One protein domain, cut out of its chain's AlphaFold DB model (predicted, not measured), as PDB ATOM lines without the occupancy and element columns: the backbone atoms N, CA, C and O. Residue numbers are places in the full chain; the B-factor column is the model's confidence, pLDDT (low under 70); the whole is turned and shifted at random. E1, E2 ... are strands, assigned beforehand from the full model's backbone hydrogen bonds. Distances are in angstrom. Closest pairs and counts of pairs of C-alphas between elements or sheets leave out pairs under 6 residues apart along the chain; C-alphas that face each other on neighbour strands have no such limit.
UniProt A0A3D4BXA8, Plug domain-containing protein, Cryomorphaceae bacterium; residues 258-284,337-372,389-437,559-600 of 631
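AT A GLANCE: This is residues 258 to 284, 337 to 372, 389 to 437 and 559 to 600 of the 631 residues of the protein "Plug domain-containing protein" of Cryomorphaceae bacterium (UniProt A0A3D4BXA8). The domain is a single open, twisted sheet, one layer thick, in which eight strands lie side by side in the order of the chain; no named helix covers either face. The strands are short at the E1 edge and long from E6 to E8, and they run along the longest axis. The printed part has 154 residues and eight named strands, E1 to E8, in the order E1 - E2 - E3 - E4 - E5 - E6 - E7 - E8, all antiparallel; the class is all strand. The whole is only just loose, close to extended, with a radius of gyration of the C-alphas of 22.0 A, and only just elongated, spanning 72 by 36 by 25 A.

HOW THE PARTS SIT: E1, residues 258 to 266, is an edge strand and forms a hairpin with E2, residues 272 to 284, where N 260 and O 278 are 2.8 A apart, within hydrogen-bond range. E2 is antiparallel to E3, residues 343 to 357, at 176 degrees, with N 279 and O 349 at 2.8 A. E3 forms a hairpin with E4, residues 360 to 372, with N 348 and O 368 at 2.8 A. E4 and E5, residues 389 to 405, are antiparallel neighbours at 175 degrees, with N 369 and O 395 at 2.8 A. E5 forms a hairpin with E6, residues 416 to 435, with N 394 and O 431 at 2.8 A. E6 is antiparallel to E7, residues 559 to 577, at 174 degrees, with N 424 and O 570 at 2.8 A. E7 forms a hairpin with the other edge strand, E8, residues 580 to 598, with N 563 and O 594 at 2.8 A. E1 and E8 are apart. From edge to edge the strands' lines turn by 49 degrees.

IN THESE COORDINATES: E1 begins at C-alpha 258, (-42.801, -41.506, 11.738), and is 24.0 A long from first to last C-alpha. E2 measures 36.6 A, E3 45.4 A, E4 40.6 A and E5 52.3 A. E6, the longest strand by residues, begins at C-alpha 416, (-23.628, -8.570, 35.279), and measures 58.6 A. E7 measures 58.1 A, and E8, 57.0 A, ends at C-alpha 598, (-15.974, -66.559, 26.104).

THE WHOLE: The two C-alphas farthest apart, those of Pro 339 and Glu 413, are 73.4 A apart. Residues 285 to 336, 373 to 388 and 438 to 558 are not printed; the C-alpha gaps across these cuts are 14.0 A, 10.8 A and 10.4 A. Of the links that are printed whole, E5 to E6 is short, and E1 to E2, E3 to E4 and E7 to E8 are tight. The mean pLDDT of the printed part is 87.1, and residues 407 to 414 and 416 to 418 are under 70.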
ATOM      1  N   PHE A 258     -41.676 -42.272  11.235       95.94
ATOM      2  CA  PHE A 258     -42.801 -41.506  11.738       95.94
ATOM      3  C   PHE A 258     -42.285 -40.468  12.719       95.94
ATOM      4  O   PHE A 258     -41.601 -40.795  13.685       95.94
ATOM      5  N   THR A 259     -42.634 -39.211  12.487       94.88
ATOM      6  CA  THR A 259     -42.325 -38.109  13.395       94.88
ATOM      7  C   THR A 259     -43.589 -37.334  13.688       94.88
ATOM      8  O   THR A 259     -44.382 -37.062  12.792       94.88
ATOM      9  N   MET A 260     -43.769 -36.941  14.941       95.62
ATOM     10  CA  MET A 260     -44.835 -36.049  15.360       95.62
ATOM     11  C   MET A 260     -44.363 -35.129  16.478       95.62
ATOM     12  O   MET A 260     -43.538 -35.500  17.312       95.62
ATOM     13  N   GLY A 261     -44.926 -33.935  16.538       93.38
ATOM     14  CA  GLY A 261     -44.677 -33.014  17.633       93.38
ATOM     15  C   GLY A 261     -45.785 -31.990  17.761       93.38
ATOM     16  O   GLY A 261     -46.635 -31.854  16.882       93.38
ATOM     17  N   GLY A 262     -45.796 -31.283  18.884       91.69
ATOM     18  CA  GLY A 262     -46.764 -30.223  19.132       91.69
ATOM     19  C   GLY A 262     -47.031 -29.958  20.611       91.69
ATOM     20  O   GLY A 262     -46.333 -30.484  21.485       91.69
ATOM     21  N   PRO A 263     -48.047 -29.138  20.918       93.25
ATOM     22  CA  PRO A 263     -48.387 -28.765  22.284       93.25
ATOM     23  C   PRO A 263     -49.255 -29.829  22.972       93.25
ATOM     24  O   PRO A 263     -50.390 -30.056  22.571       93.25
ATOM     25  N   ILE A 264     -48.782 -30.408  24.078       92.31
ATOM     26  CA  ILE A 264     -49.605 -31.236  24.981       92.31
ATOM     27  C   ILE A 264     -50.583 -30.354  25.763       92.31
ATOM     28  O   ILE A 264     -51.755 -30.690  25.922       92.31
ATOM     29  N   TYR A 265     -50.095 -29.229  26.289       90.06
ATOM     30  CA  TYR A 265     -50.887 -28.327  27.122       90.06
ATOM     31  C   TYR A 265     -50.581 -26.872  26.789       90.06
ATOM     32  O   TYR A 265     -49.417 -26.466  26.748       90.06
ATOM     33  N   LYS A 266     -51.640 -26.081  26.598       88.50
ATOM     34  CA  LYS A 266     -51.577 -24.643  26.332       88.50
ATOM     35  C   LYS A 266     -52.191 -23.837  27.476       88.50
ATOM     36  O   LYS A 266     -53.092 -24.308  28.171       88.50
ATOM     37  N   ASN A 267     -51.712 -22.609  27.669       84.06
ATOM     38  CA  ASN A 267     -52.309 -21.663  28.610       84.06
ATOM     39  C   ASN A 267     -53.580 -21.004  28.035       84.06
ATOM     40  O   ASN A 267     -53.967 -21.231  26.891       84.06
ATOM     41  N   LYS A 268     -54.233 -20.146  28.832       85.19
ATOM     42  CA  LYS A 268     -55.447 -19.411  28.417       85.19
ATOM     43  C   LYS A 268     -55.206 -18.402  27.285       85.19
ATOM     44  O   LYS A 268     -56.169 -17.902  26.718       85.19
ATOM     45  N   GLN A 269     -53.949 -18.080  26.993       80.44
ATOM     46  CA  GLN A 269     -53.506 -17.194  25.918       80.44
ATOM     47  C   GLN A 269     -53.051 -17.988  24.678       80.44
ATOM     48  O   GLN A 269     -52.344 -17.443  23.839       80.44
ATOM     49  N   ASP A 270     -53.426 -19.271  24.587       80.12
ATOM     50  CA  ASP A 270     -53.071 -20.213  23.516       80.12
ATOM     51  C   ASP A 270     -51.559 -20.472  23.341       80.12
ATOM     52  O   ASP A 270     -51.115 -21.019  22.333       80.12
ATOM     53  N   GLN A 271     -50.745 -20.150  24.350       79.06
ATOM     54  CA  GLN A 271     -49.304 -20.404  24.316       79.06
ATOM     55  C   GLN A 271     -48.985 -21.818  24.826       79.06
ATOM     56  O   GLN A 271     -49.506 -22.213  25.878       79.06
ATOM     57  N   PRO A 272     -48.091 -22.565  24.155       82.56
ATOM     58  CA  PRO A 272     -47.670 -23.893  24.593       82.56
ATOM     59  C   PRO A 272     -46.898 -23.816  25.918       82.56
ATOM     60  O   PRO A 272     -45.859 -23.158  26.008       82.56
ATOM     61  N   ILE A 273     -47.402 -24.499  26.949       87.44
ATOM     62  CA  ILE A 273     -46.702 -24.704  28.227       87.44
ATOM     63  C   ILE A 273     -45.950 -26.031  28.194       87.44
ATOM     64  O   ILE A 273     -44.787 -26.078  28.580       87.44
ATOM     65  N   ILE A 274     -46.618 -27.103  27.767       90.94
ATOM     66  CA  ILE A 274     -46.014 -28.427  27.625       90.94
ATOM     67  C   ILE A 274     -46.058 -28.776  26.150       90.94
ATOM     68  O   ILE A 274     -47.138 -28.776  25.561       90.94
ATOM     69  N   GLY A 275     -44.908 -29.089  25.574       91.81
ATOM     70  CA  GLY A 275     -44.795 -29.559  24.204       91.81
ATOM     71  C   GLY A 275     -43.979 -30.839  24.127       91.81
ATOM     72  O   GLY A 275     -43.170 -31.104  25.015       91.81
ATOM     73  N   PHE A 276     -44.194 -31.624  23.077       94.44
ATOM     74  CA  PHE A 276     -43.434 -32.841  22.811       94.44
ATOM     75  C   PHE A 276     -42.937 -32.932  21.367       94.44
ATOM     76  O   PHE A 276     -43.521 -32.343  20.455       94.44
ATOM     77  N   LEU A 277     -41.880 -33.717  21.193       94.56
ATOM     78  CA  LEU A 277     -41.440 -34.316  19.943       94.56
ATOM     79  C   LEU A 277     -41.316 -35.824  20.172       94.56
ATOM     80  O   LEU A 277     -40.769 -36.262  21.186       94.56
ATOM     81  N   PHE A 278     -41.776 -36.607  19.208       96.44
ATOM     82  CA  PHE A 278     -41.496 -38.027  19.097       96.44
ATOM     83  C   PHE A 278     -41.139 -38.360  17.650       96.44
ATOM     84  O   PHE A 278     -41.831 -37.944  16.724       96.44
ATOM     85  N   SER A 279     -40.070 -39.116  17.459       96.56
ATOM     86  CA  SER A 279     -39.610 -39.589  16.164       96.56
ATOM     87  C   SER A 279     -39.172 -41.043  16.281       96.56
ATOM     88  O   SER A 279     -38.480 -41.425  17.226       96.56
ATOM     89  N   SER A 280     -39.600 -41.857  15.328       96.56
ATOM     90  CA  SER A 280     -39.281 -43.273  15.225       96.56
ATOM     91  C   SER A 280     -38.891 -43.608  13.800       96.56
ATOM     92  O   SER A 280     -39.551 -43.153  12.870       96.56
ATOM     93  N   GLU A 281     -37.886 -44.450  13.640       95.12
ATOM     94  CA  GLU A 281     -37.417 -44.946  12.356       95.12
ATOM     95  C   GLU A 281     -37.119 -46.437  12.494       95.12
ATOM     96  O   GLU A 281     -36.488 -46.868  13.460       95.12
ATOM     97  N   PHE A 282     -37.639 -47.220  11.560       94.75
ATOM     98  CA  PHE A 282     -37.434 -48.655  11.452       94.75
ATOM     99  C   PHE A 282     -36.736 -48.900  10.133       94.75
ATOM    100  O   PHE A 282     -37.224 -48.447   9.101       94.75
ATOM    101  N   GLU A 283     -35.626 -49.613  10.169       92.19
ATOM    102  CA  GLU A 283     -34.822 -49.912   9.000       92.19
ATOM    103  C   GLU A 283     -34.546 -51.409   8.938       92.19
ATOM    104  O   GLU A 283     -34.160 -52.035   9.924       92.19
ATOM    105  N   TYR A 284     -34.765 -51.985   7.766       91.19
ATOM    106  CA  TYR A 284     -34.410 -53.349   7.433       91.19
ATOM    107  C   TYR A 284     -33.496 -53.322   6.221       91.19
ATOM    108  O   TYR A 284     -33.838 -52.735   5.193       91.19
ATOM    109  N   PHE A 337     -26.452 -60.698  -2.859       83.62
ATOM    110  CA  PHE A 337     -26.329 -60.506  -1.412       83.62
ATOM    111  C   PHE A 337     -25.622 -61.688  -0.788       83.62
ATOM    112  O   PHE A 337     -25.855 -62.828  -1.201       83.62
ATOM    113  N   ARG A 338     -24.810 -61.443   0.248       87.75
ATOM    114  CA  ARG A 338     -24.317 -62.565   1.040       87.75
ATOM    115  C   ARG A 338     -25.520 -63.198   1.736       87.75
ATOM    116  O   ARG A 338     -26.383 -62.489   2.251       87.75
ATOM    117  N   PRO A 339     -25.634 -64.527   1.749       87.62
ATOM    118  CA  PRO A 339     -26.722 -65.152   2.475       87.62
ATOM    119  C   PRO A 339     -26.574 -64.910   3.988       87.62
ATOM    120  O   PRO A 339     -25.464 -64.855   4.516       87.62
ATOM    121  N   ASN A 340     -27.702 -64.820   4.702       89.00
ATOM    122  CA  ASN A 340     -27.742 -64.685   6.166       89.00
ATOM    123  C   ASN A 340     -26.914 -63.494   6.711       89.00
ATOM    124  O   ASN A 340     -26.128 -63.671   7.646       89.00
ATOM    125  N   SER A 341     -27.088 -62.298   6.132       90.00
ATOM    126  CA  SER A 341     -26.361 -61.056   6.470       90.00
ATOM    127  C   SER A 341     -27.279 -59.862   6.790       90.00
ATOM    128  O   SER A 341     -26.897 -58.701   6.638       90.00
ATOM    129  N   TYR A 342     -28.509 -60.134   7.243       90.25
ATOM    130  CA  TYR A 342     -29.489 -59.077   7.493       90.25
ATOM    131  C   TYR A 342     -29.077 -58.135   8.634       90.25
ATOM    132  O   TYR A 342     -28.420 -58.541   9.597       90.25
ATOM    133  N   SER A 343     -29.588 -56.908   8.572       91.75
ATOM    134  CA  SER A 343     -29.559 -55.899   9.630       91.75
ATOM    135  C   SER A 343     -30.973 -55.372   9.878       91.75
ATOM    136  O   SER A 343     -31.717 -55.087   8.937       91.75
ATOM    137  N   ASN A 344     -31.367 -55.278  11.148       92.75
ATOM    138  CA  ASN A 344     -32.628 -54.654  11.555       92.75
ATOM    139  C   ASN A 344     -32.327 -53.577  12.582       92.75
ATOM    140  O   ASN A 344     -31.890 -53.914  13.681       92.75
ATOM    141  N   GLU A 345     -32.655 -52.325  12.291       94.31
ATOM    142  CA  GLU A 345     -32.428 -51.214  13.206       94.31
ATOM    143  C   GLU A 345     -33.734 -50.500  13.566       94.31
ATOM    144  O   GLU A 345     -34.604 -50.254  12.732       94.31
ATOM    145  N   ILE A 346     -33.876 -50.157  14.843       96.12
ATOM    146  CA  ILE A 346     -34.950 -49.313  15.365       96.12
ATOM    147  C   ILE A 346     -34.304 -48.118  16.042       96.12
ATOM    148  O   ILE A 346     -33.511 -48.280  16.971       96.12
ATOM    149  N   ARG A 347     -34.693 -46.917  15.623       96.69
ATOM    150  CA  ARG A 347     -34.240 -45.649  16.190       96.69
ATOM    151  C   ARG A 347     -35.439 -44.897  16.737       96.69
ATOM    152  O   ARG A 347     -36.350 -44.545  15.999       96.69
ATOM    153  N   LEU A 348     -35.437 -44.624  18.034       97.19
ATOM    154  CA  LEU A 348     -36.430 -43.791  18.702       97.19
ATOM    155  C   LEU A 348     -35.745 -42.552  19.273       97.19
ATOM    156  O   LEU A 348     -34.703 -42.647  19.921       97.19
ATOM    157  N   ASN A 349     -36.362 -41.391  19.097       96.94
ATOM    158  CA  ASN A 349     -35.963 -40.140  19.723       96.94
ATOM    159  C   ASN A 349     -37.204 -39.381  20.195       96.94
ATOM    160  O   ASN A 349     -38.235 -39.367  19.527       96.94
ATOM    161  N   GLY A 350     -37.118 -38.733  21.348       95.88
ATOM    162  CA  GLY A 350     -38.185 -37.852  21.780       95.88
ATOM    163  C   GLY A 350     -37.766 -36.923  22.896       95.88
ATOM    164  O   GLY A 350     -36.846 -37.202  23.669       95.88
ATOM    165  N   ASN A 351     -38.478 -35.809  22.993       95.31
ATOM    166  CA  ASN A 351     -38.315 -34.857  24.073       95.31
ATOM    167  C   ASN A 351     -39.656 -34.232  24.471       95.31
ATOM    168  O   ASN A 351     -40.599 -34.162  23.689       95.31
ATOM    169  N   ILE A 352     -39.739 -33.804  25.725       94.38
ATOM    170  CA  ILE A 352     -40.849 -33.057  26.304       94.38
ATOM    171  C   ILE A 352     -40.253 -31.794  26.906       94.38
ATOM    172  O   ILE A 352     -39.346 -31.873  27.736       94.38
ATOM    173  N   GLN A 353     -40.774 -30.633  26.525       91.31
ATOM    174  CA  GLN A 353     -40.377 -29.351  27.101       91.31
ATOM    175  C   GLN A 353     -41.535 -28.745  27.881       91.31
ATOM    176  O   GLN A 353     -42.668 -28.692  27.406       91.31
ATOM    177  N   ILE A 354     -41.233 -28.284  29.090       90.94
ATOM    178  CA  ILE A 354     -42.180 -27.729  30.049       90.94
ATOM    179  C   ILE A 354     -41.718 -26.317  30.410       90.94
ATOM    180  O   ILE A 354     -40.695 -26.134  31.075       90.94
ATOM    181  N   LYS A 355     -42.499 -25.309  30.023       86.50
ATOM    182  CA  LYS A 355     -42.327 -23.924  30.473       86.50
ATOM    183  C   LYS A 355     -42.900 -23.786  31.884       86.50
ATOM    184  O   LYS A 355     -44.102 -23.622  32.070       86.50
ATOM    185  N   THR A 356     -42.043 -23.887  32.896       82.75
ATOM    186  CA  THR A 356     -42.453 -23.803  34.315       82.75
ATOM    187  C   THR A 356     -42.697 -22.362  34.770       82.75
ATOM    188  O   THR A 356     -43.500 -22.119  35.669       82.75
ATOM    189  N   SER A 357     -42.035 -21.393  34.135       81.31
ATOM    190  CA  SER A 357     -42.238 -19.958  34.343       81.31
ATOM    191  C   SER A 357     -41.981 -19.198  33.033       81.31
ATOM    192  O   SER A 357     -41.594 -19.798  32.033       81.31
ATOM    193  N   LYS A 358     -42.144 -17.866  33.026       72.75
ATOM    194  CA  LYS A 358     -41.769 -17.027  31.867       72.75
ATOM    195  C   LYS A 358     -40.274 -17.080  31.534       72.75
ATOM    196  O   LYS A 358     -39.900 -16.707  30.432       72.75
ATOM    197  N   SER A 359     -39.435 -17.501  32.479       73.94
ATOM    198  CA  SER A 359     -37.980 -17.520  32.331       73.94
ATOM    199  C   SER A 359     -37.367 -18.867  32.708       73.94
ATOM    200  O   SER A 359     -36.167 -18.948  32.959       73.94
ATOM    201  N   THR A 360     -38.165 -19.934  32.806       83.75
ATOM    202  CA  THR A 360     -37.689 -21.238  33.283       83.75
ATOM    203  C   THR A 360     -38.273 -22.385  32.472       83.75
ATOM    204  O   THR A 360     -39.492 -22.572  32.442       83.75
ATOM    205  N   ASN A 361     -37.390 -23.200  31.901       84.31
ATOM    206  CA  ASN A 361     -37.721 -24.355  31.077       84.31
ATOM    207  C   ASN A 361     -37.160 -25.635  31.698       84.31
ATOM    208  O   ASN A 361     -36.036 -25.662  32.201       84.31
ATOM    209  N   LEU A 362     -37.949 -26.701  31.638       90.38
ATOM    210  CA  LEU A 362     -37.547 -28.054  31.991       90.38
ATOM    211  C   LEU A 362     -37.737 -28.947  30.766       90.38
ATOM    212  O   LEU A 362     -38.853 -29.073  30.270       90.38
ATOM    213  N   THR A 363     -36.667 -29.577  30.303       90.94
ATOM    214  CA  THR A 363     -36.686 -30.506  29.173       90.94
ATOM    215  C   THR A 363     -36.359 -31.904  29.662       90.94
ATOM    216  O   THR A 363     -35.355 -32.102  30.343       90.94
ATOM    217  N   LEU A 364     -37.182 -32.877  29.296       95.75
ATOM    218  CA  LEU A 364     -36.889 -34.296  29.445       95.75
ATOM    219  C   LEU A 364     -36.706 -34.865  28.048       95.75
ATOM    220  O   LEU A 364     -37.567 -34.652  27.202       95.75
ATOM    221  N   GLY A 365     -35.615 -35.567  27.790       95.69
ATOM    222  CA  GLY A 365     -35.382 -36.168  26.483       95.69
ATOM    223  C   GLY A 365     -34.782 -37.551  26.588       95.69
ATOM    224  O   GLY A 365     -34.221 -37.936  27.618       95.69
ATOM    225  N   GLY A 366     -34.923 -38.310  25.512       96.25
ATOM    226  CA  GLY A 366     -34.340 -39.629  25.412       96.25
ATOM    227  C   GLY A 366     -34.236 -40.118  23.980       96.25
ATOM    228  O   GLY A 366     -34.953 -39.676  23.084       96.25
ATOM    229  N   ARG A 367     -33.321 -41.058  23.785       96.44
ATOM    230  CA  ARG A 367     -33.178 -41.819  22.548       96.44
ATOM    231  C   ARG A 367     -32.907 -43.279  22.866       96.44
ATOM    232  O   ARG A 367     -32.348 -43.590  23.923       96.44
ATOM    233  N   TRP A 368     -33.278 -44.140  21.938       97.62
ATOM    234  CA  TRP A 368     -32.973 -45.559  21.965       97.62
ATOM    235  C   TRP A 368     -32.715 -46.036  20.546       97.62
ATOM    236  O   TRP A 368     -33.558 -45.852  19.674       97.62
ATOM    237  N   THR A 369     -31.562 -46.649  20.346       97.25
ATOM    238  CA  THR A 369     -31.181 -47.328  19.119       97.25
ATOM    239  C   THR A 369     -31.020 -48.802  19.451       97.25
ATOM    240  O   THR A 369     -30.355 -49.157  20.428       97.25
ATOM    241  N   TYR A 370     -31.658 -49.659  18.670       97.50
ATOM    242  CA  TYR A 370     -31.576 -51.106  18.796       97.50
ATOM    243  C   TYR A 370     -31.252 -51.689  17.432       97.50
ATOM    244  O   TYR A 370     -31.999 -51.425  16.494       97.50
ATOM    245  N   SER A 371     -30.186 -52.479  17.337       95.62
ATOM    246  CA  SER A 371     -29.886 -53.258  16.139       95.62
ATOM    247  C   SER A 371     -29.919 -54.754  16.438       95.62
ATOM    248  O   SER A 371     -29.639 -55.207  17.555       95.62
ATOM    249  N   ASN A 372     -30.336 -55.525  15.442       95.44
ATOM    250  CA  ASN A 372     -30.363 -56.973  15.469       95.44
ATOM    251  C   ASN A 372     -29.865 -57.498  14.128       95.44
ATOM    252  O   ASN A 372     -30.632 -57.606  13.164       95.44
ATOM    253  N   LEU A 389     -22.992 -65.536  13.432       89.31
ATOM    254  CA  LEU A 389     -23.441 -65.221  14.789       89.31
ATOM    255  C   LEU A 389     -24.467 -64.089  14.767       89.31
ATOM    256  O   LEU A 389     -24.471 -63.243  13.877       89.31
ATOM    257  N   ARG A 390     -25.320 -64.038  15.785       91.81
ATOM    258  CA  ARG A 390     -26.260 -62.940  15.980       91.81
ATOM    259  C   ARG A 390     -25.618 -61.864  16.847       91.81
ATOM    260  O   ARG A 390     -25.084 -62.181  17.912       91.81
ATOM    261  N   GLN A 391     -25.693 -60.612  16.410       93.50
ATOM    262  CA  GLN A 391     -25.268 -59.442  17.171       93.50
ATOM    263  C   GLN A 391     -26.489 -58.586  17.508       93.50
ATOM    264  O   GLN A 391     -27.278 -58.234  16.639       93.50
ATOM    265  N   ILE A 392     -26.670 -58.297  18.793       96.06
ATOM    266  CA  ILE A 392     -27.703 -57.387  19.278       96.06
ATOM    267  C   ILE A 392     -27.013 -56.228  19.975       96.06
ATOM    268  O   ILE A 392     -26.358 -56.432  21.006       96.06
ATOM    269  N   ASP A 393     -27.222 -55.028  19.453       96.69
ATOM    270  CA  ASP A 393     -26.791 -53.789  20.079       96.69
ATOM    271  C   ASP A 393     -27.995 -53.001  20.582       96.69
ATOM    272  O   ASP A 393     -29.050 -52.927  19.958       96.69
ATOM    273  N   SER A 394     -27.856 -52.409  21.763       97.50
ATOM    274  CA  SER A 394     -28.855 -51.505  22.311       97.50
ATOM    275  C   SER A 394     -28.183 -50.340  23.009       97.50
ATOM    276  O   SER A 394     -27.565 -50.508  24.064       97.50
ATOM    277  N   ASP A 395     -28.343 -49.157  22.432       97.25
ATOM    278  CA  ASP A 395     -27.853 -47.900  22.970       97.25
ATOM    279  C   ASP A 395     -29.026 -47.016  23.373       97.25
ATOM    280  O   ASP A 395     -29.909 -46.738  22.570       97.25
ATOM    281  N   TRP A 396     -29.056 -46.558  24.616       96.94
ATOM    282  CA  TRP A 396     -30.026 -45.555  25.032       96.94
ATOM    283  C   TRP A 396     -29.378 -44.466  25.854       96.94
ATOM    284  O   TRP A 396     -28.416 -44.678  26.595       96.94
ATOM    285  N   SER A 397     -29.979 -43.289  25.771       96.75
ATOM    286  CA  SER A 397     -29.675 -42.197  26.676       96.75
ATOM    287  C   SER A 397     -30.936 -41.468  27.073       96.75
ATOM    288  O   SER A 397     -31.834 -41.296  26.252       96.75
ATOM    289  N   SER A 398     -30.976 -40.997  28.309       97.06
ATOM    290  CA  SER A 398     -31.990 -40.069  28.785       97.06
ATOM    291  C   SER A 398     -31.333 -38.887  29.473       97.06
ATOM    292  O   SER A 398     -30.240 -38.999  30.035       97.06
ATOM    293  N   TYR A 399     -32.000 -37.742  29.421       96.06
ATOM    294  CA  TYR A 399     -31.543 -36.544  30.096       96.06
ATOM    295  C   TYR A 399     -32.705 -35.729  30.644       96.06
ATOM    296  O   TYR A 399     -33.819 -35.730  30.118       96.06
ATOM    297  N   VAL A 400     -32.408 -34.991  31.706       96.25
ATOM    298  CA  VAL A 400     -33.251 -33.930  32.238       96.25
ATOM    299  C   VAL A 400     -32.424 -32.660  32.246       96.25
ATOM    300  O   VAL A 400     -31.323 -32.638  32.793       96.25
ATOM    301  N   ARG A 401     -32.952 -31.599  31.644       91.69
ATOM    302  CA  ARG A 401     -32.305 -30.296  31.549       91.69
ATOM    303  C   ARG A 401     -33.194 -29.217  32.146       91.69
ATOM    304  O   ARG A 401     -34.327 -29.039  31.720       91.69
ATOM    305  N   PHE A 402     -32.657 -28.465  33.092       90.50
ATOM    306  CA  PHE A 402     -33.273 -27.286  33.677       90.50
ATOM    307  C   PHE A 402     -32.553 -26.032  33.186       90.50
ATOM    308  O   PHE A 402     -31.339 -25.913  33.342       90.50
ATOM    309  N   GLN A 403     -33.297 -25.085  32.628       84.06
ATOM    310  CA  GLN A 403     -32.779 -23.810  32.147       84.06
ATOM    311  C   GLN A 403     -33.538 -22.664  32.806       84.06
ATOM    312  O   GLN A 403     -34.765 -22.638  32.773       84.06
ATOM    313  N   GLN A 404     -32.818 -21.694  33.366       82.44
ATOM    314  CA  GLN A 404     -33.400 -20.486  33.941       82.44
ATOM    315  C   GLN A 404     -32.680 -19.241  33.435       82.44
ATOM    316  O   GLN A 404     -31.472 -19.107  33.610       82.44
ATOM    317  N   GLN A 405     -33.445 -18.313  32.873       73.56
ATOM    318  CA  GLN A 405     -32.997 -16.987  32.471       73.56
ATOM    319  C   GLN A 405     -33.300 -15.981  33.589       73.56
ATOM    320  O   GLN A 405     -34.377 -16.019  34.200       73.56
ATOM    321  N   PHE A 406     -32.366 -15.068  33.850       70.19
ATOM    322  CA  PHE A 406     -32.594 -13.919  34.724       70.19
ATOM    323  C   PHE A 406     -32.851 -12.700  33.845       70.19
ATOM    324  O   PHE A 406     -32.104 -12.438  32.905       70.19
ATOM    325  N   GLY A 407     -33.931 -11.970  34.124       56.38
ATOM    326  CA  GLY A 407     -34.224 -10.739  33.396       56.38
ATOM    327  C   GLY A 407     -33.123  -9.700  33.614       56.38
ATOM    328  O   GLY A 407     -32.580  -9.597  34.715       56.38
ATOM    329  N   SER A 408     -32.820  -8.906  32.586       47.88
ATOM    330  CA  SER A 408     -32.099  -7.647  32.782       47.88
ATOM    331  C   SER A 408     -32.990  -6.714  33.602       47.88
ATOM    332  O   SER A 408     -34.133  -6.455  33.225       47.88
ATOM    333  N   ALA A 409     -32.496  -6.241  34.747       39.97
ATOM    334  CA  ALA A 409     -33.146  -5.144  35.451       39.97
ATOM    335  C   ALA A 409     -33.224  -3.933  34.506       39.97
ATOM    336  O   ALA A 409     -32.293  -3.684  33.743       39.97
ATOM    337  N   ALA A 410     -34.326  -3.183  34.572       43.16
ATOM    338  CA  ALA A 410     -34.504  -1.940  33.819       43.16
ATOM    339  C   ALA A 410     -33.444  -0.869  34.166       43.16
ATOM    340  O   ALA A 410     -33.276   0.091  33.418       43.16
ATOM    341  N   ASP A 411     -32.712  -1.054  35.270       44.91
ATOM    342  CA  ASP A 411     -31.623  -0.182  35.686       44.91
ATOM    343  C   ASP A 411     -30.281  -0.624  35.090       44.91
ATOM    344  O   ASP A 411     -29.771  -1.726  35.315       44.91
ATOM    345  N   ASN A 412     -29.684   0.300  34.343       50.88
ATOM    346  CA  ASN A 412     -28.490   0.111  33.525       50.88
ATOM    347  C   ASN A 412     -27.182  -0.057  34.338       50.88
ATOM    348  O   ASN A 412     -26.108  -0.186  33.751       50.88
ATOM    349  N   GLU A 413     -27.261  -0.070  35.675       56.66
ATOM    350  CA  GLU A 413     -26.111  -0.126  36.592       56.66
ATOM    351  C   GLU A 413     -25.648  -1.551  36.951       56.66
ATOM    352  O   GLU A 413     -24.635  -1.718  37.633       56.66
ATOM    353  N   SER A 414     -26.343  -2.604  36.499       63.47
ATOM    354  CA  SER A 414     -25.905  -3.974  36.796       63.47
ATOM    355  C   SER A 414     -24.600  -4.314  36.067       63.47
ATOM    356  O   SER A 414     -24.542  -4.326  34.836       63.47
ATOM    357  N   LEU A 415     -23.560  -4.650  36.841       71.62
ATOM    358  CA  LEU A 415     -22.264  -5.120  36.335       71.62
ATOM    359  C   LEU A 415     -22.389  -6.428  35.536       71.62
ATOM    360  O   LEU A 415     -21.611  -6.652  34.612       71.62
ATOM    361  N   ILE A 416     -23.352  -7.277  35.911       69.69
ATOM    362  CA  ILE A 416     -23.628  -8.570  35.279       69.69
ATOM    363  C   ILE A 416     -24.969  -8.476  34.552       69.69
ATOM    364  O   ILE A 416     -25.986  -8.139  35.165       69.69
ATOM    365  N   LYS A 417     -24.974  -8.783  33.254       69.75
ATOM    366  CA  LYS A 417     -26.166  -8.754  32.393       69.75
ATOM    367  C   LYS A 417     -26.384 -10.113  31.726       69.75
ATOM    368  O   LYS A 417     -25.448 -10.898  31.589       69.75
ATOM    369  N   ASN A 418     -27.627 -10.387  31.323       65.69
ATOM    370  CA  ASN A 418     -28.012 -11.564  30.528       65.69
ATOM    371  C   ASN A 418     -27.553 -12.907  31.125       65.69
ATOM    372  O   ASN A 418     -27.143 -13.817  30.401       65.69
ATOM    373  N   ALA A 419     -27.589 -13.013  32.457       70.12
ATOM    374  CA  ALA A 419     -27.221 -14.237  33.147       70.12
ATOM    375  C   ALA A 419     -28.287 -15.318  32.922       70.12
ATOM    376  O   ALA A 419     -29.490 -15.053  33.010       70.12
ATOM    377  N   PHE A 420     -27.857 -16.557  32.708       74.00
ATOM    378  CA  PHE A 420     -28.727 -17.729  32.797       74.00
ATOM    379  C   PHE A 420     -27.976 -18.910  33.413       74.00
ATOM    380  O   PHE A 420     -26.748 -18.944  33.372       74.00
ATOM    381  N   TYR A 421     -28.707 -19.881  33.961       80.50
ATOM    382  CA  TYR A 421     -28.157 -21.172  34.387       80.50
ATOM    383  C   TYR A 421     -28.788 -22.310  33.584       80.50
ATOM    384  O   TYR A 421     -29.992 -22.303  33.327       80.50
ATOM    385  N   ASN A 422     -27.974 -23.293  33.214       82.25
ATOM    386  CA  ASN A 422     -28.373 -24.543  32.583       82.25
ATOM    387  C   ASN A 422     -27.816 -25.708  33.405       82.25
ATOM    388  O   ASN A 422     -26.614 -25.785  33.626       82.25
ATOM    389  N   ILE A 423     -28.661 -26.623  33.860       90.12
ATOM    390  CA  ILE A 423     -28.257 -27.819  34.602       90.12
ATOM    391  C   ILE A 423     -28.806 -29.019  33.851       90.12
ATOM    392  O   ILE A 423     -30.007 -29.090  33.616       90.12
ATOM    393  N   GLN A 424     -27.946 -29.962  33.487       92.12
ATOM    394  CA  GLN A 424     -28.342 -31.190  32.816       92.12
ATOM    395  C   GLN A 424     -27.832 -32.401  33.586       92.12
ATOM    396  O   GLN A 424     -26.663 -32.470  33.955       92.12
ATOM    397  N   LEU A 425     -28.719 -33.360  33.806       96.44
ATOM    398  CA  LEU A 425     -28.400 -34.684  34.313       96.44
ATOM    399  C   LEU A 425     -28.718 -35.681  33.209       96.44
ATOM    400  O   LEU A 425     -29.847 -35.700  32.719       96.44
ATOM    401  N   ASP A 426     -27.739 -36.485  32.819       96.50
ATOM    402  CA  ASP A 426     -27.895 -37.470  31.763       96.50
ATOM    403  C   ASP A 426     -27.296 -38.826  32.133       96.50
ATOM    404  O   ASP A 426     -26.355 -38.947  32.924       96.50
ATOM    405  N   TYR A 427     -27.925 -39.870  31.606       96.94
ATOM    406  CA  TYR A 427     -27.499 -41.245  31.780       96.94
ATOM    407  C   TYR A 427     -27.565 -41.959  30.437       96.94
ATOM    408  O   TYR A 427     -28.586 -41.906  29.747       96.94
ATOM    409  N   THR A 428     -26.489 -42.650  30.085       97.44
ATOM    410  CA  THR A 428     -26.388 -43.434  28.857       97.44
ATOM    411  C   THR A 428     -25.987 -44.867  29.175       97.44
ATOM    412  O   THR A 428     -25.270 -45.146  30.147       97.44
ATOM    413  N   ARG A 429     -26.471 -45.810  28.368       97.12
ATOM    414  CA  ARG A 429     -26.047 -47.204  28.433       97.12
ATOM    415  C   ARG A 429     -26.088 -47.841  27.057       97.12
ATOM    416  O   ARG A 429     -27.130 -47.882  26.416       97.12
ATOM    417  N   THR A 430     -24.969 -48.463  26.723       96.94
ATOM    418  CA  THR A 430     -24.790 -49.263  25.519       96.94
ATOM    419  C   THR A 430     -24.568 -50.712  25.935       96.94
ATOM    420  O   THR A 430     -23.728 -50.992  26.798       96.94
ATOM    421  N   ASN A 431     -25.341 -51.634  25.368       97.00
ATOM    422  CA  ASN A 431     -25.143 -53.068  25.521       97.00
ATOM    423  C   ASN A 431     -24.888 -53.691  24.152       97.00
ATOM    424  O   ASN A 431     -25.622 -53.387  23.220       97.00
ATOM    425  N   THR A 432     -23.932 -54.609  24.089       95.94
ATOM    426  CA  THR A 432     -23.644 -55.432  22.907       95.94
ATOM    427  C   THR A 432     -23.694 -56.887  23.328       95.94
ATOM    428  O   THR A 432     -23.143 -57.242  24.377       95.94
ATOM    429  N   ARG A 433     -24.335 -57.744  22.536       95.19
ATOM    430  CA  ARG A 433     -24.332 -59.196  22.731       95.19
ATOM    431  C   ARG A 433     -24.064 -59.881  21.398       95.19
ATOM    432  O   ARG A 433     -24.826 -59.678  20.466       95.19
ATOM    433  N   ILE A 434     -23.033 -60.718  21.338       92.50
ATOM    434  CA  ILE A 434     -22.729 -61.581  20.188       92.50
ATOM    435  C   ILE A 434     -22.856 -63.026  20.657       92.50
ATOM    436  O   ILE A 434     -22.298 -63.375  21.698       92.50
ATOM    437  N   PHE A 435     -23.631 -63.845  19.956       92.00
ATOM    438  CA  PHE A 435     -23.918 -65.219  20.369       92.00
ATOM    439  C   PHE A 435     -24.425 -66.070  19.204       92.00
ATOM    440  O   PHE A 435     -24.899 -65.548  18.194       92.00
ATOM    441  N   ASP A 436     -24.360 -67.388  19.367       89.81
ATOM    442  CA  ASP A 436     -25.048 -68.330  18.489       89.81
ATOM    443  C   ASP A 436     -26.521 -68.420  18.903       89.81
ATOM    444  O   ASP A 436     -26.836 -68.710  20.061       89.81
ATOM    445  N   GLU A 437     -27.436 -68.170  17.970       90.44
ATOM    446  CA  GLU A 437     -28.875 -68.141  18.250       90.44
ATOM    447  C   GLU A 437     -29.457 -69.497  18.662       90.44
ATOM    448  O   GLU A 437     -30.519 -69.540  19.277       90.44
ATOM    449  N   TYR A 559     -19.032 -66.192  22.011       90.56
ATOM    450  CA  TYR A 559     -19.949 -65.499  22.898       90.56
ATOM    451  C   TYR A 559     -19.311 -64.225  23.460       90.56
ATOM    452  O   TYR A 559     -18.214 -64.243  24.026       90.56
ATOM    453  N   TYR A 560     -20.024 -63.110  23.352       91.81
ATOM    454  CA  TYR A 560     -19.590 -61.809  23.843       91.81
ATOM    455  C   TYR A 560     -20.748 -61.040  24.464       91.81
ATOM    456  O   TYR A 560     -21.856 -61.011  23.931       91.81
ATOM    457  N   LYS A 561     -20.474 -60.357  25.573       94.81
ATOM    458  CA  LYS A 561     -21.362 -59.374  26.182       94.81
ATOM    459  C   LYS A 561     -20.572 -58.167  26.640       94.81
ATOM    460  O   LYS A 561     -19.629 -58.306  27.411       94.81
ATOM    461  N   GLN A 562     -21.028 -56.982  26.270       95.25
ATOM    462  CA  GLN A 562     -20.506 -55.718  26.771       95.25
ATOM    463  C   GLN A 562     -21.636 -54.881  27.345       95.25
ATOM    464  O   GLN A 562     -22.757 -54.881  26.837       95.25
ATOM    465  N   ARG A 563     -21.329 -54.153  28.414       97.31
ATOM    466  CA  ARG A 563     -22.183 -53.120  28.980       97.31
ATOM    467  C   ARG A 563     -21.324 -51.938  29.384       97.31
ATOM    468  O   ARG A 563     -20.597 -52.006  30.374       97.31
ATOM    469  N   ASN A 564     -21.517 -50.839  28.674       96.88
ATOM    470  CA  ASN A 564     -20.927 -49.553  29.007       96.88
ATOM    471  C   ASN A 564     -22.032 -48.654  29.542       96.88
ATOM    472  O   ASN A 564     -23.166 -48.670  29.065       96.88
ATOM    473  N   SER A 565     -21.753 -47.927  30.611       97.00
ATOM    474  CA  SER A 565     -22.710 -47.002  31.209       97.00
ATOM    475  C   SER A 565     -22.005 -45.725  31.606       97.00
ATOM    476  O   SER A 565     -20.882 -45.767  32.109       97.00
ATOM    477  N   GLN A 566     -22.678 -44.604  31.395       96.31
ATOM    478  CA  GLN A 566     -22.176 -43.292  31.749       96.31
ATOM    479  C   GLN A 566     -23.272 -42.513  32.460       96.31
ATOM    480  O   GLN A 566     -24.395 -42.412  31.980       96.31
ATOM    481  N   PHE A 567     -22.928 -41.966  33.618       96.94
ATOM    482  CA  PHE A 567     -23.734 -40.985  34.325       96.94
ATOM    483  C   PHE A 567     -22.992 -39.658  34.282       96.94
ATOM    484  O   PHE A 567     -21.801 -39.609  34.600       96.94
ATOM    485  N   ARG A 568     -23.684 -38.593  33.886       94.00
ATOM    486  CA  ARG A 568     -23.086 -37.272  33.760       94.00
ATOM    487  C   ARG A 568     -24.002 -36.210  34.345       94.00
ATOM    488  O   ARG A 568     -25.214 -36.216  34.152       94.00
ATOM    489  N   VAL A 569     -23.396 -35.290  35.083       93.62
ATOM    490  CA  VAL A 569     -24.053 -34.084  35.579       93.62
ATOM    491  C   VAL A 569     -23.274 -32.913  35.049       93.62
ATOM    492  O   VAL A 569     -22.067 -32.829  35.251       93.62
ATOM    493  N   THR A 570     -23.965 -31.989  34.412       87.19
ATOM    494  CA  THR A 570     -23.369 -30.736  34.001       87.19
ATOM    495  C   THR A 570     -24.161 -29.561  34.537       87.19
ATOM    496  O   THR A 570     -25.389 -29.604  34.614       87.19
ATOM    497  N   ALA A 571     -23.468 -28.478  34.856       86.12
ATOM    498  CA  ALA A 571     -24.067 -27.179  35.130       86.12
ATOM    499  C   ALA A 571     -23.285 -26.101  34.378       86.12
ATOM    500  O   ALA A 571     -22.066 -26.181  34.302       86.12
ATOM    501  N   SER A 572     -23.935 -25.083  33.827       79.69
ATOM    502  CA  SER A 572     -23.243 -23.899  33.329       79.69
ATOM    503  C   SER A 572     -24.054 -22.636  33.478       79.69
ATOM    504  O   SER A 572     -25.274 -22.653  33.629       79.69
ATOM    505  N   THR A 573     -23.331 -21.530  33.448       76.62
ATOM    506  CA  THR A 573     -23.855 -20.189  33.348       76.62
ATOM    507  C   THR A 573     -23.113 -19.439  32.270       76.62
ATOM    508  O   THR A 573     -21.906 -19.607  32.089       76.62
ATOM    509  N   ASN A 574     -23.847 -18.599  31.564       73.50
ATOM    510  CA  ASN A 574     -23.272 -17.564  30.734       73.50
ATOM    511  C   ASN A 574     -23.793 -16.235  31.257       73.50
ATOM    512  O   ASN A 574     -24.968 -16.132  31.619       73.50
ATOM    513  N   PHE A 575     -22.922 -15.244  31.293       74.06
ATOM    514  CA  PHE A 575     -23.256 -13.896  31.701       74.06
ATOM    515  C   PHE A 575     -22.313 -12.906  31.027       74.06
ATOM    516  O   PHE A 575     -21.180 -13.231  30.669       74.06
ATOM    517  N   ASP A 576     -22.786 -11.679  30.864       73.06
ATOM    518  CA  ASP A 576     -22.011 -10.608  30.261       73.06
ATOM    519  C   ASP A 576     -21.505  -9.648  31.347       73.06
ATOM    520  O   ASP A 576     -22.264  -9.237  32.228       73.06
ATOM    521  N   ILE A 577     -20.226  -9.274  31.268       78.06
ATOM    522  CA  ILE A 577     -19.628  -8.171  32.030       78.06
ATOM    523  C   ILE A 577     -19.097  -7.154  31.022       78.06
ATOM    524  O   ILE A 577     -18.105  -7.410  30.336       78.06
ATOM    525  N   LYS A 578     -19.731  -5.976  30.966       78.06
ATOM    526  CA  LYS A 578     -19.470  -4.959  29.929       78.06
ATOM    527  C   LYS A 578     -19.583  -5.592  28.529       78.06
ATOM    528  O   LYS A 578     -20.616  -6.178  28.226       78.06
ATOM    529  N   ASP A 579     -18.522  -5.525  27.727       72.19
ATOM    530  CA  ASP A 579     -18.462  -6.080  26.372       72.19
ATOM    531  C   ASP A 579     -17.981  -7.546  26.325       72.19
ATOM    532  O   ASP A 579     -17.885  -8.140  25.250       72.19
ATOM    533  N   HIS A 580     -17.671  -8.162  27.474       73.56
ATOM    534  CA  HIS A 580     -17.199  -9.546  27.542       73.56
ATOM    535  C   HIS A 580     -18.330 -10.513  27.887       73.56
ATOM    536  O   HIS A 580     -19.030 -10.330  28.879       73.56
ATOM    537  N   SER A 581     -18.448 -11.590  27.108       73.12
ATOM    538  CA  SER A 581     -19.332 -12.722  27.397       73.12
ATOM    539  C   SER A 581     -18.517 -13.850  28.024       73.12
ATOM    540  O   SER A 581     -17.553 -14.319  27.416       73.12
ATOM    541  N   LEU A 582     -18.874 -14.253  29.242       75.62
ATOM    542  CA  LEU A 582     -18.143 -15.242  30.029       75.62
ATOM    543  C   LEU A 582     -19.015 -16.462  30.298       75.62
ATOM    544  O   LEU A 582     -20.170 -16.339  30.694       75.62
ATOM    545  N   ILE A 583     -18.422 -17.642  30.137       74.81
ATOM    546  CA  ILE A 583     -19.066 -18.922  30.424       74.81
ATOM    547  C   ILE A 583     -18.312 -19.590  31.562       74.81
ATOM    548  O   ILE A 583     -17.089 -19.720  31.520       74.81
ATOM    549  N   VAL A 584     -19.057 -20.048  32.559       79.38
ATOM    550  CA  VAL A 584     -18.542 -20.867  33.654       79.38
ATOM    551  C   VAL A 584     -19.417 -22.103  33.745       79.38
ATOM    552  O   VAL A 584     -20.637 -21.995  33.775       79.38
ATOM    553  N   GLY A 585     -18.819 -23.288  33.782       79.31
ATOM    554  CA  GLY A 585     -19.565 -24.536  33.925       79.31
ATOM    555  C   GLY A 585     -18.847 -25.556  34.788       79.31
ATOM    556  O   GLY A 585     -17.755 -25.281  35.265       79.31
ATOM    557  N   PHE A 586     -19.476 -26.706  34.978       81.38
ATOM    558  CA  PHE A 586     -19.001 -27.879  35.699       81.38
ATOM    559  C   PHE A 586     -19.538 -29.131  35.007       81.38
ATOM    560  O   PHE A 586     -20.686 -29.145  34.562       81.38
ATOM    561  N   GLU A 587     -18.724 -30.175  34.967       85.56
ATOM    562  CA  GLU A 587     -19.048 -31.506  34.489       85.56
ATOM    563  C   GLU A 587     -18.521 -32.542  35.489       85.56
ATOM    564  O   GLU A 587     -17.342 -32.568  35.831       85.56
ATOM    565  N   TYR A 588     -19.412 -33.421  35.934       90.06
ATOM    566  CA  TYR A 588     -19.073 -34.691  36.554       90.06
ATOM    567  C   TYR A 588     -19.439 -35.796  35.582       90.06
ATOM    568  O   TYR A 588     -20.581 -35.857  35.132       90.06
ATOM    569  N   GLU A 589     -18.500 -36.690  35.306       91.75
ATOM    570  CA  GLU A 589     -18.715 -37.843  34.447       91.75
ATOM    571  C   GLU A 589     -18.208 -39.098  35.163       91.75
ATOM    572  O   GLU A 589     -17.063 -39.164  35.608       91.75
ATOM    573  N   GLN A 590     -19.070 -40.104  35.282       95.31
ATOM    574  CA  GLN A 590     -18.719 -41.415  35.813       95.31
ATOM    575  C   GLN A 590     -19.029 -42.481  34.776       95.31
ATOM    576  O   GLN A 590     -20.168 -42.608  34.323       95.31
ATOM    577  N   ARG A 591     -18.020 -43.287  34.446       95.06
ATOM    578  CA  ARG A 591     -18.122 -44.393  33.494       95.06
ATOM    579  C   ARG A 591     -17.983 -45.736  34.204       95.06
ATOM    580  O   ARG A 591     -17.198 -45.878  35.138       95.06
ATOM    581  N   SER A 592     -18.747 -46.724  33.752       97.19
ATOM    582  CA  SER A 592     -18.603 -48.130  34.132       97.19
ATOM    583  C   SER A 592     -18.658 -48.972  32.867       97.19
ATOM    584  O   SER A 592     -19.745 -49.207  32.336       97.19
ATOM    585  N   ASP A 593     -17.502 -49.472  32.454       96.75
ATOM    586  CA  ASP A 593     -17.351 -50.313  31.272       96.75
ATOM    587  C   ASP A 593     -17.071 -51.751  31.721       96.75
ATOM    588  O   ASP A 593     -16.242 -51.995  32.601       96.75
ATOM    589  N   ARG A 594     -17.836 -52.709  31.193       96.25
ATOM    590  CA  ARG A 594     -17.739 -54.130  31.551       96.25
ATOM    591  C   ARG A 594     -17.896 -54.969  30.299       96.25
ATOM    592  O   ARG A 594     -18.835 -54.751  29.538       96.25
ATOM    593  N   ALA A 595     -17.037 -55.962  30.136       94.81
ATOM    594  CA  ALA A 595     -17.137 -56.932  29.060       94.81
ATOM    595  C   ALA A 595     -16.923 -58.349  29.598       94.81
ATOM    596  O   ALA A 595     -16.208 -58.557  30.577       94.81
ATOM    597  N   TYR A 596     -17.566 -59.308  28.949       92.94
ATOM    598  CA  TYR A 596     -17.398 -60.734  29.153       92.94
ATOM    599  C   TYR A 596     -17.306 -61.386  27.776       92.94
ATOM    600  O   TYR A 596     -18.241 -61.298  26.982       92.94
ATOM    601  N   ALA A 597     -16.174 -62.017  27.500       90.06
ATOM    602  CA  ALA A 597     -15.920 -62.748  26.271       90.06
ATOM    603  C   ALA A 597     -15.607 -64.196  26.635       90.06
ATOM    604  O   ALA A 597     -14.836 -64.445  27.565       90.06
ATOM    605  N   LEU A 598     -16.196 -65.137  25.907       88.56
ATOM    606  CA  LEU A 598     -15.974 -66.559  26.104       88.56
ATOM    607  C   LEU A 598     -15.811 -67.239  24.744       88.56
ATOM    608  O   LEU A 598     -16.661 -67.099  23.866       88.56
ATOM    609  N   ASP A 599     -14.724 -67.992  24.591       87.25
ATOM    610  CA  ASP A 599     -14.654 -69.068  23.605       87.25
ATOM    611  C   ASP A 599     -15.388 -70.281  24.194       87.25
ATOM    612  O   ASP A 599     -14.810 -71.098  24.913       87.25
ATOM    613  N   ALA A 600     -16.701 -70.324  23.972       88.88
ATOM    614  CA  ALA A 600     -17.582 -71.328  24.550       88.88
ATOM    615  C   ALA A 600     -17.286 -72.726  23.986       88.88
ATOM    616  O   ALA A 600     -17.329 -73.704  24.725       88.88
TER     617      ALA A 600